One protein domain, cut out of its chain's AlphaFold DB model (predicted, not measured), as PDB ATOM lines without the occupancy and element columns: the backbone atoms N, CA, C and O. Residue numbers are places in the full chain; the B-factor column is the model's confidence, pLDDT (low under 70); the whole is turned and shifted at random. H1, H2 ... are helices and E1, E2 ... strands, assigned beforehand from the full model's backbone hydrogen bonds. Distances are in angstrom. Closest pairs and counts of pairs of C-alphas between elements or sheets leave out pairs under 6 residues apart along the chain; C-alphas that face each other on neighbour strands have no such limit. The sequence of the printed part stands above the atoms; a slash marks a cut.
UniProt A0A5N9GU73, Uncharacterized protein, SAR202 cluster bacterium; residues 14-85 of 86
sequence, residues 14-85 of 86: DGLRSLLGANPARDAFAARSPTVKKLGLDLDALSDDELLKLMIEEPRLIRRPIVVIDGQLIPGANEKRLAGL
ATOM      1  N   ASP A  14     187.294 148.842 241.589       92.06
ATOM      2  CA  ASP A  14     187.092 148.125 242.851       92.06
ATOM      3  C   ASP A  14     185.619 148.083 243.263       92.06
ATOM      4  O   ASP A  14     185.137 147.066 243.762       92.06
ATOM      5  N   GLY A  15     184.876 149.169 243.028       91.62
ATOM      6  CA  GLY A  15     183.456 149.253 243.348       91.62
ATOM      7  C   GLY A  15     182.610 148.316 242.490       91.62
ATOM      8  O   GLY A  15     181.736 147.628 243.017       91.62
ATOM      9  N   LEU A  16     182.881 148.253 241.183       91.38
ATOM     10  CA  LEU A  16     182.174 147.348 240.279       91.38
ATOM     11  C   LEU A  16     182.580 145.891 240.525       91.38
ATOM     12  O   LEU A  16     181.703 145.040 240.613       91.38
ATOM     13  N   ARG A  17     183.869 145.594 240.738       91.75
ATOM     14  CA  ARG A  17     184.330 144.245 241.117       91.75
ATOM     15  C   ARG A  17     183.688 143.773 242.420       91.75
ATOM     16  O   ARG A  17     183.189 142.655 242.481       91.75
ATOM     17  N   SER A  18     183.638 144.636 243.434       90.62
ATOM     18  CA  SER A  18     183.002 144.317 244.720       90.62
ATOM     19  C   SER A  18     181.502 144.065 244.572       90.62
ATOM     20  O   SER A  18     180.970 143.162 245.208       90.62
ATOM     21  N   LEU A  19     180.824 144.833 243.712       88.75
ATOM     22  CA  LEU A  19     179.408 144.632 243.406       88.75
ATOM     23  C   LEU A  19     179.159 143.300 242.683       88.75
ATOM     24  O   LEU A  19     178.190 142.608 242.986       88.75
ATOM     25  N   LEU A  20     180.017 142.953 241.721       89.44
ATOM     26  CA  LEU A  20     179.923 141.701 240.971       89.44
ATOM     27  C   LEU A  20     180.229 140.482 241.848       89.44
ATOM     28  O   LEU A  20     179.593 139.433 241.698       89.44
ATOM     29  N   GLY A  21     181.159 140.623 242.793       88.81
ATOM     30  CA  GLY A  21     181.599 139.540 243.661       88.81
ATOM     31  C   GLY A  21     182.196 138.399 242.838       88.81
ATOM     32  O   GLY A  21     183.140 138.597 242.082       88.81
ATOM     33  N   ALA A  22     181.630 137.199 242.973       86.50
ATOM     34  CA  ALA A  22     182.040 136.026 242.198       86.50
ATOM     35  C   ALA A  22     181.360 135.923 240.818       86.50
ATOM     36  O   ALA A  22     181.646 134.987 240.071       86.50
ATOM     37  N   ASN A  23     180.433 136.830 240.487       87.69
ATOM     38  CA  ASN A  23     179.714 136.771 239.217       87.69
ATOM     39  C   ASN A  23     180.592 137.291 238.069       87.69
ATOM     40  O   ASN A  23     181.230 138.336 238.220       87.69
ATOM     41  N   PRO A  24     180.575 136.626 236.902       89.69
ATOM     42  CA  PRO A  24     181.236 137.117 235.701       89.69
ATOM     43  C   PRO A  24     180.766 138.519 235.287       89.69
ATOM     44  O   PRO A  24     179.569 138.825 235.313       89.69
ATOM     45  N   ALA A  25     181.681 139.357 234.798       91.56
ATOM     46  CA  ALA A  25     181.364 140.718 234.346       91.56
ATOM     47  C   ALA A  25     180.323 140.728 233.211       91.56
ATOM     48  O   ALA A  25     179.454 141.602 233.150       91.56
ATOM     49  N   ARG A  26     180.353 139.699 232.353       90.38
ATOM     50  CA  ARG A  26     179.377 139.480 231.271       90.38
ATOM     51  C   ARG A  26     177.920 139.420 231.743       90.38
ATOM     52  O   ARG A  26     177.034 139.801 230.980       90.38
ATOM     53  N   ASP A  27     177.654 138.993 232.978       88.38
ATOM     54  CA  ASP A  27     176.284 138.867 233.492       88.38
ATOM     55  C   ASP A  27     175.659 140.240 233.766       88.38
ATOM     56  O   ASP A  27     174.451 140.441 233.580       88.38
ATOM     57  N   ALA A  28     176.497 141.207 234.141       90.50
ATOM     58  CA  ALA A  28     176.129 142.607 234.297       90.50
ATOM     59  C   ALA A  28     176.324 143.435 233.018       90.50
ATOM     60  O   ALA A  28     175.913 144.592 232.991       90.50
ATOM     61  N   PHE A  29     176.880 142.869 231.945       92.75
ATOM     62  CA  PHE A  29     177.110 143.584 230.693       92.75
ATOM     63  C   PHE A  29     175.856 143.624 229.803       92.75
ATOM     64  O   PHE A  29     175.167 142.630 229.547       92.75
ATOM     65  N   ALA A  30     175.547 144.797 229.259       92.19
ATOM     66  CA  ALA A  30     174.430 145.043 228.358       92.19
ATOM     67  C   ALA A  30     174.796 144.692 226.903       92.19
ATOM     68  O   ALA A  30     174.666 145.523 226.001       92.19
ATOM     69  N   ALA A  31     175.184 143.433 226.667       88.94
ATOM     70  CA  ALA A  31     175.615 142.890 225.368       88.94
ATOM     71  C   ALA A  31     174.655 143.200 224.205       88.94
ATOM     72  O   ALA A  31     175.061 143.382 223.063       88.94
ATOM     73  N   ARG A  32     173.352 143.284 224.495       87.44
ATOM     74  CA  ARG A  32     172.297 143.538 223.500       87.44
ATOM     75  C   ARG A  32     171.955 145.023 223.324       87.44
ATOM     76  O   ARG A  32     170.979 145.337 222.642       87.44
ATOM     77  N   SER A  33     172.700 145.934 223.951       86.75
ATOM     78  CA  SER A  33     172.417 147.367 223.878       86.75
ATOM     79  C   SER A  33     172.713 147.941 222.482       86.75
ATOM     80  O   SER A  33     173.609 147.464 221.780       86.75
ATOM     81  N   PRO A  34     172.000 149.004 222.063       86.56
ATOM     82  CA  PRO A  34     172.332 149.724 220.834       86.56
ATOM     83  C   PRO A  34     173.765 150.271 220.832       86.56
ATOM     84  O   PRO A  34     174.366 150.379 219.769       86.56
ATOM     85  N   THR A  35     174.313 150.604 222.008       87.31
ATOM     86  CA  THR A  35     175.689 151.087 222.168       87.31
ATOM     87  C   THR A  35     176.701 150.032 221.733       87.31
ATOM     88  O   THR A  35     177.542 150.333 220.894       87.31
ATOM     89  N   VAL A  36     176.566 148.779 222.190       88.62
ATOM     90  CA  VAL A  36     177.444 147.674 221.756       88.62
ATOM     91  C   VAL A  36     177.403 147.496 220.240       88.62
ATOM     92  O   VAL A  36     178.447 147.421 219.597       88.62
ATOM     93  N   LYS A  37     176.200 147.501 219.646       85.44
ATOM     94  CA  LYS A  37     176.033 147.365 218.189       85.44
ATOM     95  C   LYS A  37     176.743 148.471 217.407       85.44
ATOM     96  O   LYS A  37     177.259 148.208 216.330       85.44
ATOM     97  N   LYS A  38     176.751 149.700 217.931       88.00
ATOM     98  CA  LYS A  38     177.440 150.843 217.311       88.00
ATOM     99  C   LYS A  38     178.958 150.760 217.446       88.00
ATOM    100  O   LYS A  38     179.652 151.225 216.554       88.00
ATOM    101  N   LEU A  39     179.451 150.197 218.548       86.25
ATOM    102  CA  LEU A  39     180.882 150.048 218.808       86.25
ATOM    103  C   LEU A  39     181.515 148.898 218.010       86.25
ATOM    104  O   LEU A  39     182.731 148.872 217.870       86.25
ATOM    105  N   GLY A  40     180.713 147.965 217.483       86.69
ATOM    106  CA  GLY A  40     181.220 146.850 216.674       86.69
ATOM    107  C   GLY A  40     182.131 145.900 217.457       86.69
ATOM    108  O   GLY A  40     183.038 145.315 216.877       86.69
ATOM    109  N   LEU A  41     181.913 145.785 218.772       86.38
ATOM    110  CA  LEU A  41     182.725 144.954 219.660       86.38
ATOM    111  C   LEU A  41     182.506 143.467 219.368       86.38
ATOM    112  O   LEU A  41     181.362 143.013 219.287       86.38
ATOM    113  N   ASP A  42     183.600 142.713 219.303       88.31
ATOM    114  CA  ASP A  42     183.568 141.254 219.357       88.31
ATOM    115  C   ASP A  42     183.529 140.808 220.823       88.31
ATOM    116  O   ASP A  42     184.553 140.728 221.495       88.31
ATOM    117  N   LEU A  43     182.323 140.577 221.345       86.06
ATOM    118  CA  LEU A  43     182.126 140.256 222.759       86.06
ATOM    119  C   LEU A  43     182.732 138.911 223.167       86.06
ATOM    120  O   LEU A  43     183.056 138.745 224.340       86.06
ATOM    121  N   ASP A  44     182.876 137.971 222.232       86.44
ATOM    122  CA  ASP A  44     183.425 136.643 222.522       86.44
ATOM    123  C   ASP A  44     184.952 136.691 222.698       86.44
ATOM    124  O   ASP A  44     185.530 135.825 223.355       86.44
ATOM    125  N   ALA A  45     185.595 137.730 222.156       90.62
ATOM    126  CA  ALA A  45     187.020 137.991 222.315       90.62
ATOM    127  C   ALA A  45     187.362 138.800 223.581       90.62
ATOM    128  O   ALA A  45     188.531 138.849 223.960       90.62
ATOM    129  N   LEU A  46     186.375 139.431 224.231       92.56
ATOM    130  CA  LEU A  46     186.605 140.278 225.402       92.56
ATOM    131  C   LEU A  46     186.687 139.457 226.692       92.56
ATOM    132  O   LEU A  46     185.803 138.666 227.026       92.56
ATOM    133  N   SER A  47     187.740 139.711 227.461       94.06
ATOM    134  CA  SER A  47     187.892 139.221 228.828       94.06
ATOM    135  C   SER A  47     186.966 139.953 229.804       94.06
ATOM    136  O   SER A  47     186.494 141.065 229.553       94.06
ATOM    137  N   ASP A  48     186.738 139.350 230.971       91.69
ATOM    138  CA  ASP A  48     185.931 139.966 232.028       91.69
ATOM    139  C   ASP A  48     186.521 141.304 232.511       91.69
ATOM    140  O   ASP A  48     185.764 142.231 232.798       91.69
ATOM    141  N   ASP A  49     187.850 141.442 232.532       93.06
ATOM    142  CA  ASP A  49     188.530 142.694 232.887       93.06
ATOM    143  C   ASP A  49     188.300 143.793 231.838       93.06
ATOM    144  O   ASP A  49     188.103 144.960 232.187       93.06
ATOM    145  N   GLU A  50     188.285 143.440 230.551       94.31
ATOM    146  CA  GLU A  50     187.971 144.380 229.470       94.31
ATOM    147  C   GLU A  50     186.503 144.806 229.511       94.31
ATOM    148  O   GLU A  50     186.201 145.992 229.370       94.31
ATOM    149  N   LEU A  51     185.587 143.872 229.781       94.25
ATOM    150  CA  LEU A  51     184.174 144.191 229.985       94.25
ATOM    151  C   LEU A  51     183.979 145.132 231.181       94.25
ATOM    152  O   LEU A  51     183.186 146.070 231.097       94.25
ATOM    153  N   LEU A  52     184.715 144.916 232.275       93.75
ATOM    154  CA  LEU A  52     184.720 145.789 233.452       93.75
ATOM    155  C   LEU A  52     185.149 147.214 233.099       93.75
ATOM    156  O   LEU A  52     184.432 148.161 233.422       93.75
ATOM    157  N   LYS A  53     186.268 147.363 232.385       93.62
ATOM    158  CA  LYS A  53     186.755 148.671 231.921       93.62
ATOM    159  C   LYS A  53     185.734 149.368 231.029       93.62
ATOM    160  O   LYS A  53     185.404 150.522 231.280       93.62
ATOM    161  N   LEU A  54     185.149 148.646 230.073       93.56
ATOM    162  CA  LEU A  54     184.106 149.187 229.201       93.56
ATOM    163  C   LEU A  54     182.871 149.649 229.984       93.56
ATOM    164  O   LEU A  54     182.290 150.676 229.651       93.56
ATOM    165  N   MET A  55     182.458 148.925 231.027       93.38
ATOM    166  CA  MET A  55     181.334 149.328 231.880       93.38
ATOM    167  C   MET A  55     181.629 150.575 232.721       93.38
ATOM    168  O   MET A  55     180.705 151.327 233.023       93.38
ATOM    169  N   ILE A  56     182.885 150.792 233.108       93.12
ATOM    170  CA  ILE A  56     183.314 151.980 233.858       93.12
ATOM    171  C   ILE A  56     183.385 153.197 232.933       93.12
ATOM    172  O   ILE A  56     182.863 154.257 233.271       93.12
ATOM    173  N   GLU A  57     184.002 153.036 231.760       92.00
ATOM    174  CA  GLU A  57     184.126 154.091 230.747       92.00
ATOM    175  C   GLU A  57     182.769 154.469 230.150       92.00
ATOM    176  O   GLU A  57     182.488 155.638 229.887       92.00
ATOM    177  N   GLU A  58     181.906 153.474 229.963       91.62
ATOM    178  CA  GLU A  58     180.567 153.636 229.433       91.62
ATOM    179  C   GLU A  58     179.544 152.933 230.341       91.62
ATOM    180  O   GLU A  58     179.115 151.808 230.057       91.62
ATOM    181  N   PRO A  59     179.051 153.610 231.400       90.75
ATOM    182  CA  PRO A  59     178.041 153.058 232.305       90.75
ATOM    183  C   PRO A  59     176.754 152.623 231.594       90.75
ATOM    184  O   PRO A  59     175.967 151.835 232.129       90.75
ATOM    185  N   ARG A  60     176.506 153.081 230.351       90.31
ATOM    186  CA  ARG A  60     175.358 152.609 229.562       90.31
ATOM    187  C   ARG A  60     175.466 151.134 229.187       90.31
ATOM    188  O   ARG A  60     174.425 150.528 228.923       90.31
ATOM    189  N   LEU A  61     176.676 150.578 229.189       92.56
ATOM    190  CA  LEU A  61     176.955 149.164 228.969       92.56
ATOM    191  C   LEU A  61     176.662 148.296 230.195       92.56
ATOM    192  O   LEU A  61     176.765 147.080 230.098       92.56
ATOM    193  N   ILE A  62     176.230 148.871 231.317       91.62
ATOM    194  CA  ILE A  62     175.758 148.113 232.476       91.62
ATOM    195  C   ILE A  62     174.284 147.729 232.270       91.62
ATOM    196  O   ILE A  62     173.432 148.564 231.938       91.62
ATOM    197  N   ARG A  63     173.964 146.444 232.456       89.56
ATOM    198  CA  ARG A  63     172.627 145.859 232.314       89.56
ATOM    199  C   ARG A  63     171.748 146.238 233.500       89.56
ATOM    200  O   ARG A  63     172.073 145.943 234.641       89.56
ATOM    201  N   ARG A  64     170.586 146.826 233.217       87.25
ATOM    202  CA  ARG A  64     169.687 147.405 234.228       87.25
ATOM    203  C   ARG A  64     168.344 146.664 234.316       87.25
ATOM    204  O   ARG A  64     167.904 146.137 233.290       87.25
ATOM    205  N   PRO A  65     167.679 146.657 235.488       87.25
ATOM    206  CA  PRO A  65     168.208 147.094 236.788       87.25
ATOM    207  C   PRO A  65     169.253 146.103 237.330       87.25
ATOM    208  O   PRO A  65     169.196 144.913 237.014       87.25
ATOM    209  N   ILE A  66     170.192 146.588 238.146       86.00
ATOM    210  CA  ILE A  66     171.030 145.737 238.999       86.00
ATOM    211  C   ILE A  66     170.441 145.804 240.397       86.00
ATOM    212  O   ILE A  66     170.387 146.877 240.991       86.00
ATOM    213  N   VAL A  67     169.982 144.664 240.903       87.19
ATOM    214  CA  VAL A  67     169.437 144.558 242.258       87.19
ATOM    215  C   VAL A  67     170.369 143.677 243.073       87.19
ATOM    216  O   VAL A  67     170.852 142.674 242.560       87.19
ATOM    217  N   VAL A  68     170.629 144.047 244.324       84.00
ATOM    218  CA  VAL A  68     171.364 143.208 245.276       84.00
ATOM    219  C   VAL A  68     170.421 142.864 246.421       84.00
ATOM    220  O   VAL A  68     169.883 143.773 247.053       84.00
ATOM    221  N   ILE A  69     170.208 141.573 246.671       83.25
ATOM    222  CA  ILE A  69     169.392 141.060 247.785       83.25
ATOM    223  C   ILE A  69     170.269 140.104 248.586       83.25
ATOM    224  O   ILE A  69     170.863 139.204 248.002       83.25
ATOM    225  N   ASP A  70     170.411 140.335 249.891       82.50
ATOM    226  CA  ASP A  70     171.231 139.515 250.799       82.50
ATOM    227  C   ASP A  70     172.660 139.236 250.286       82.50
ATOM    228  O   ASP A  70     173.214 138.149 250.441       82.50
ATOM    229  N   GLY A  71     173.266 140.234 249.631       78.19
ATOM    230  CA  GLY A  71     174.608 140.134 249.041       78.19
ATOM    231  C   GLY A  71     174.668 139.404 247.693       78.19
ATOM    232  O   GLY A  71     175.737 139.329 247.094       78.19
ATOM    233  N   GLN A  72     173.541 138.906 247.179       79.62
ATOM    234  CA  GLN A  72     173.451 138.298 245.856       79.62
ATOM    235  C   GLN A  72     173.094 139.335 244.795       79.62
ATOM    236  O   GLN A  72     172.070 140.015 244.877       79.62
ATOM    237  N   LEU A  73     173.936 139.424 243.767       83.94
ATOM    238  CA  LEU A  73     173.685 140.244 242.592       83.94
ATOM    239  C   LEU A  73     172.619 139.600 241.700       83.94
ATOM    240  O   LEU A  73     172.719 138.435 241.321       83.94
ATOM    241  N   ILE A  74     171.641 140.395 241.279       82.44
ATOM    242  CA  ILE A  74     170.581 140.011 240.348       82.44
ATOM    243  C   ILE A  74     170.630 140.968 239.147       82.44
ATOM    244  O   ILE A  74     169.934 141.992 239.118       82.44
ATOM    245  N   PRO A  75     171.446 140.658 238.124       75.00
ATOM    246  CA  PRO A  75     171.513 141.462 236.913       75.00
ATOM    247  C   PRO A  75     170.225 141.353 236.097       75.00
ATOM    248  O   PRO A  75     169.706 140.255 235.843       75.00
ATOM    249  N   GLY A  76     169.714 142.498 235.643       70.19
ATOM    250  CA  GLY A  76     168.487 142.577 234.854       70.19
ATOM    251  C   GLY A  76     167.297 141.956 235.576       70.19
ATOM    252  O   GLY A  76     166.563 141.172 234.964       70.19
ATOM    253  N   ALA A  77     167.166 142.235 236.876       75.62
ATOM    254  CA  ALA A  77     166.070 141.733 237.689       75.62
ATOM    255  C   ALA A  77     164.718 142.060 237.035       75.62
ATOM    256  O   ALA A  77     164.505 143.150 236.505       75.62
ATOM    257  N   ASN A  78     163.813 141.085 237.058       77.81
ATOM    258  CA  ASN A  78     162.431 141.239 236.629       77.81
ATOM    259  C   ASN A  78     161.513 140.687 237.720       77.81
ATOM    260  O   ASN A  78     161.968 139.963 238.606       77.81
ATOM    261  N   GLU A  79     160.226 141.011 237.635       75.69
ATOM    262  CA  GLU A  79     159.227 140.644 238.643       75.69
ATOM    263  C   GLU A  79     159.245 139.144 238.976       75.69
ATOM    264  O   GLU A  79     159.288 138.772 240.142       75.69
ATOM    265  N   LYS A  80     159.344 138.276 237.959       77.38
ATOM    266  CA  LYS A  80     159.400 136.818 238.152       77.38
ATOM    267  C   LYS A  80     160.636 136.357 238.927       77.38
ATOM    268  O   LYS A  80     160.530 135.445 239.736       77.38
ATOM    269  N   ARG A  81     161.808 136.945 238.660       75.00
ATOM    270  CA  ARG A  81     163.057 136.590 239.356       75.00
ATOM    271  C   ARG A  81     163.066 137.103 240.789       75.00
ATOM    272  O   ARG A  81     163.563 136.405 241.658       75.00
ATOM    273  N   LEU A  82     162.505 138.286 241.022       76.88
ATOM    274  CA  LEU A  82     162.403 138.866 242.360       76.88
ATOM    275  C   LEU A  82     161.392 138.108 243.229       76.88
ATOM    276  O   LEU A  82     161.686 137.834 244.384       76.88
ATOM    277  N   ALA A  83     160.254 137.694 242.666       76.38
ATOM    278  CA  ALA A  83     159.225 136.938 243.385       76.38
ATOM    279  C   ALA A  83     159.681 135.547 243.868       76.38
ATOM    280  O   ALA A  83     159.042 134.977 244.739       76.38
ATOM    281  N   GLY A  84     160.745 134.978 243.291       71.50
ATOM    282  CA  GLY A  84     161.321 133.706 243.744       71.50
ATOM    283  C   GLY A  84     162.388 133.845 244.834       71.50
ATOM    284  O   GLY A  84     162.917 132.831 245.281       71.50
ATOM    285  N   LEU A  85     162.745 135.078 245.205       69.00
ATOM    286  CA  LEU A  85     163.810 135.407 246.161       69.00
ATOM    287  C   LEU A  85     163.278 136.111 247.421       69.00
ATOM    288  O   LEU A  85     164.057 136.384 248.331       69.00
TER     289      LEU A  85
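Overview. This is residues 14 to 85 of the 86 residues of an uncharacterized protein of SAR202 cluster bacterium (UniProt A0A5N9GU73). A small body of short helices has H2 near its middle, between H4 and a two-strand hairpin of E1 and E2; H1 packs near both H4 and E2, with its Leu 20 close to Leu 73 of E2. H3 lies at one end of the longest axis, touching no other helix, and H5 lies beyond the hairpin toward the other end. The printed part has 72 residues, with five named helices and two named strands in the order H1, H2, H3, H4, E1, E2, H5. The sheet E1 - E2 is antiparallel, and the class is mostly helix. The whole is compact, with a radius of gyration of the C-alphas of 12.5 A and spans of 36 by 25 by 19 A.

Arrangement. H1, residues 14 to 20, and H4, residues 48 to 57, only just touch, with 3 pairs of C-alphas within 8 A. Their closest C-alphas are those of Leu 16 and Leu 52, 7.5 A apart, and they run opposite ways at a steep tilt of 63 degrees. H2, residues 25 to 28, touches H4, the closest C-alphas being those of Ala 25 and Asp 48, 5.2 A apart. H1 and H2 are close but not clearly touching, with the C-alphas of Leu 20 and Ala 28 7.7 A apart. H3, residues 34 to 39, is apart from H1, H2 and H4. E1, residues 66 to 69, and E2, residues 72 to 75, form an antiparallel hairpin at 157 degrees between directions. N 74 and O 67 are within hydrogen-bond range at 2.7 A, as are N 69 and O 72 at 3.0 A. The closest C-alphas of H2 and E2 are those of Ala 28 and Pro 75, 5.4 A apart; those of H1 and E2 are of Leu 20 and Leu 73, 6.6 A apart. H5, residues 79 to 83, is apart from H1, H2, H3, H4 and E1. In H1, H3, H4 and H5 every O i to N i+4 pair is within hydrogen-bond range; H2 is too short for such a pair.

Along the chain. H1 begins at C-alpha 14 (187.092, 148.125, 242.851) and is 9.8 A long. H2 is 5.6 A and H3 8.8 A long. H4, the longest helix, runs 14.3 A from C-alpha 48 (185.931, 139.966, 232.028). E1 measures 10.1 A and E2 9.7 A. H5, 6.0 A long, ends at C-alpha 83 (159.225, 136.938, 243.385).

Size, cuts and confidence. The two C-alphas farthest apart are those of Gly 40 and Asp 70, at 36.3 A. The printed part has no cut and no long link; the links H3 to H4 and H4 to E1 are short, and the others are tight. The mean pLDDT of the printed part is 86.8, and residue 85 is under 70.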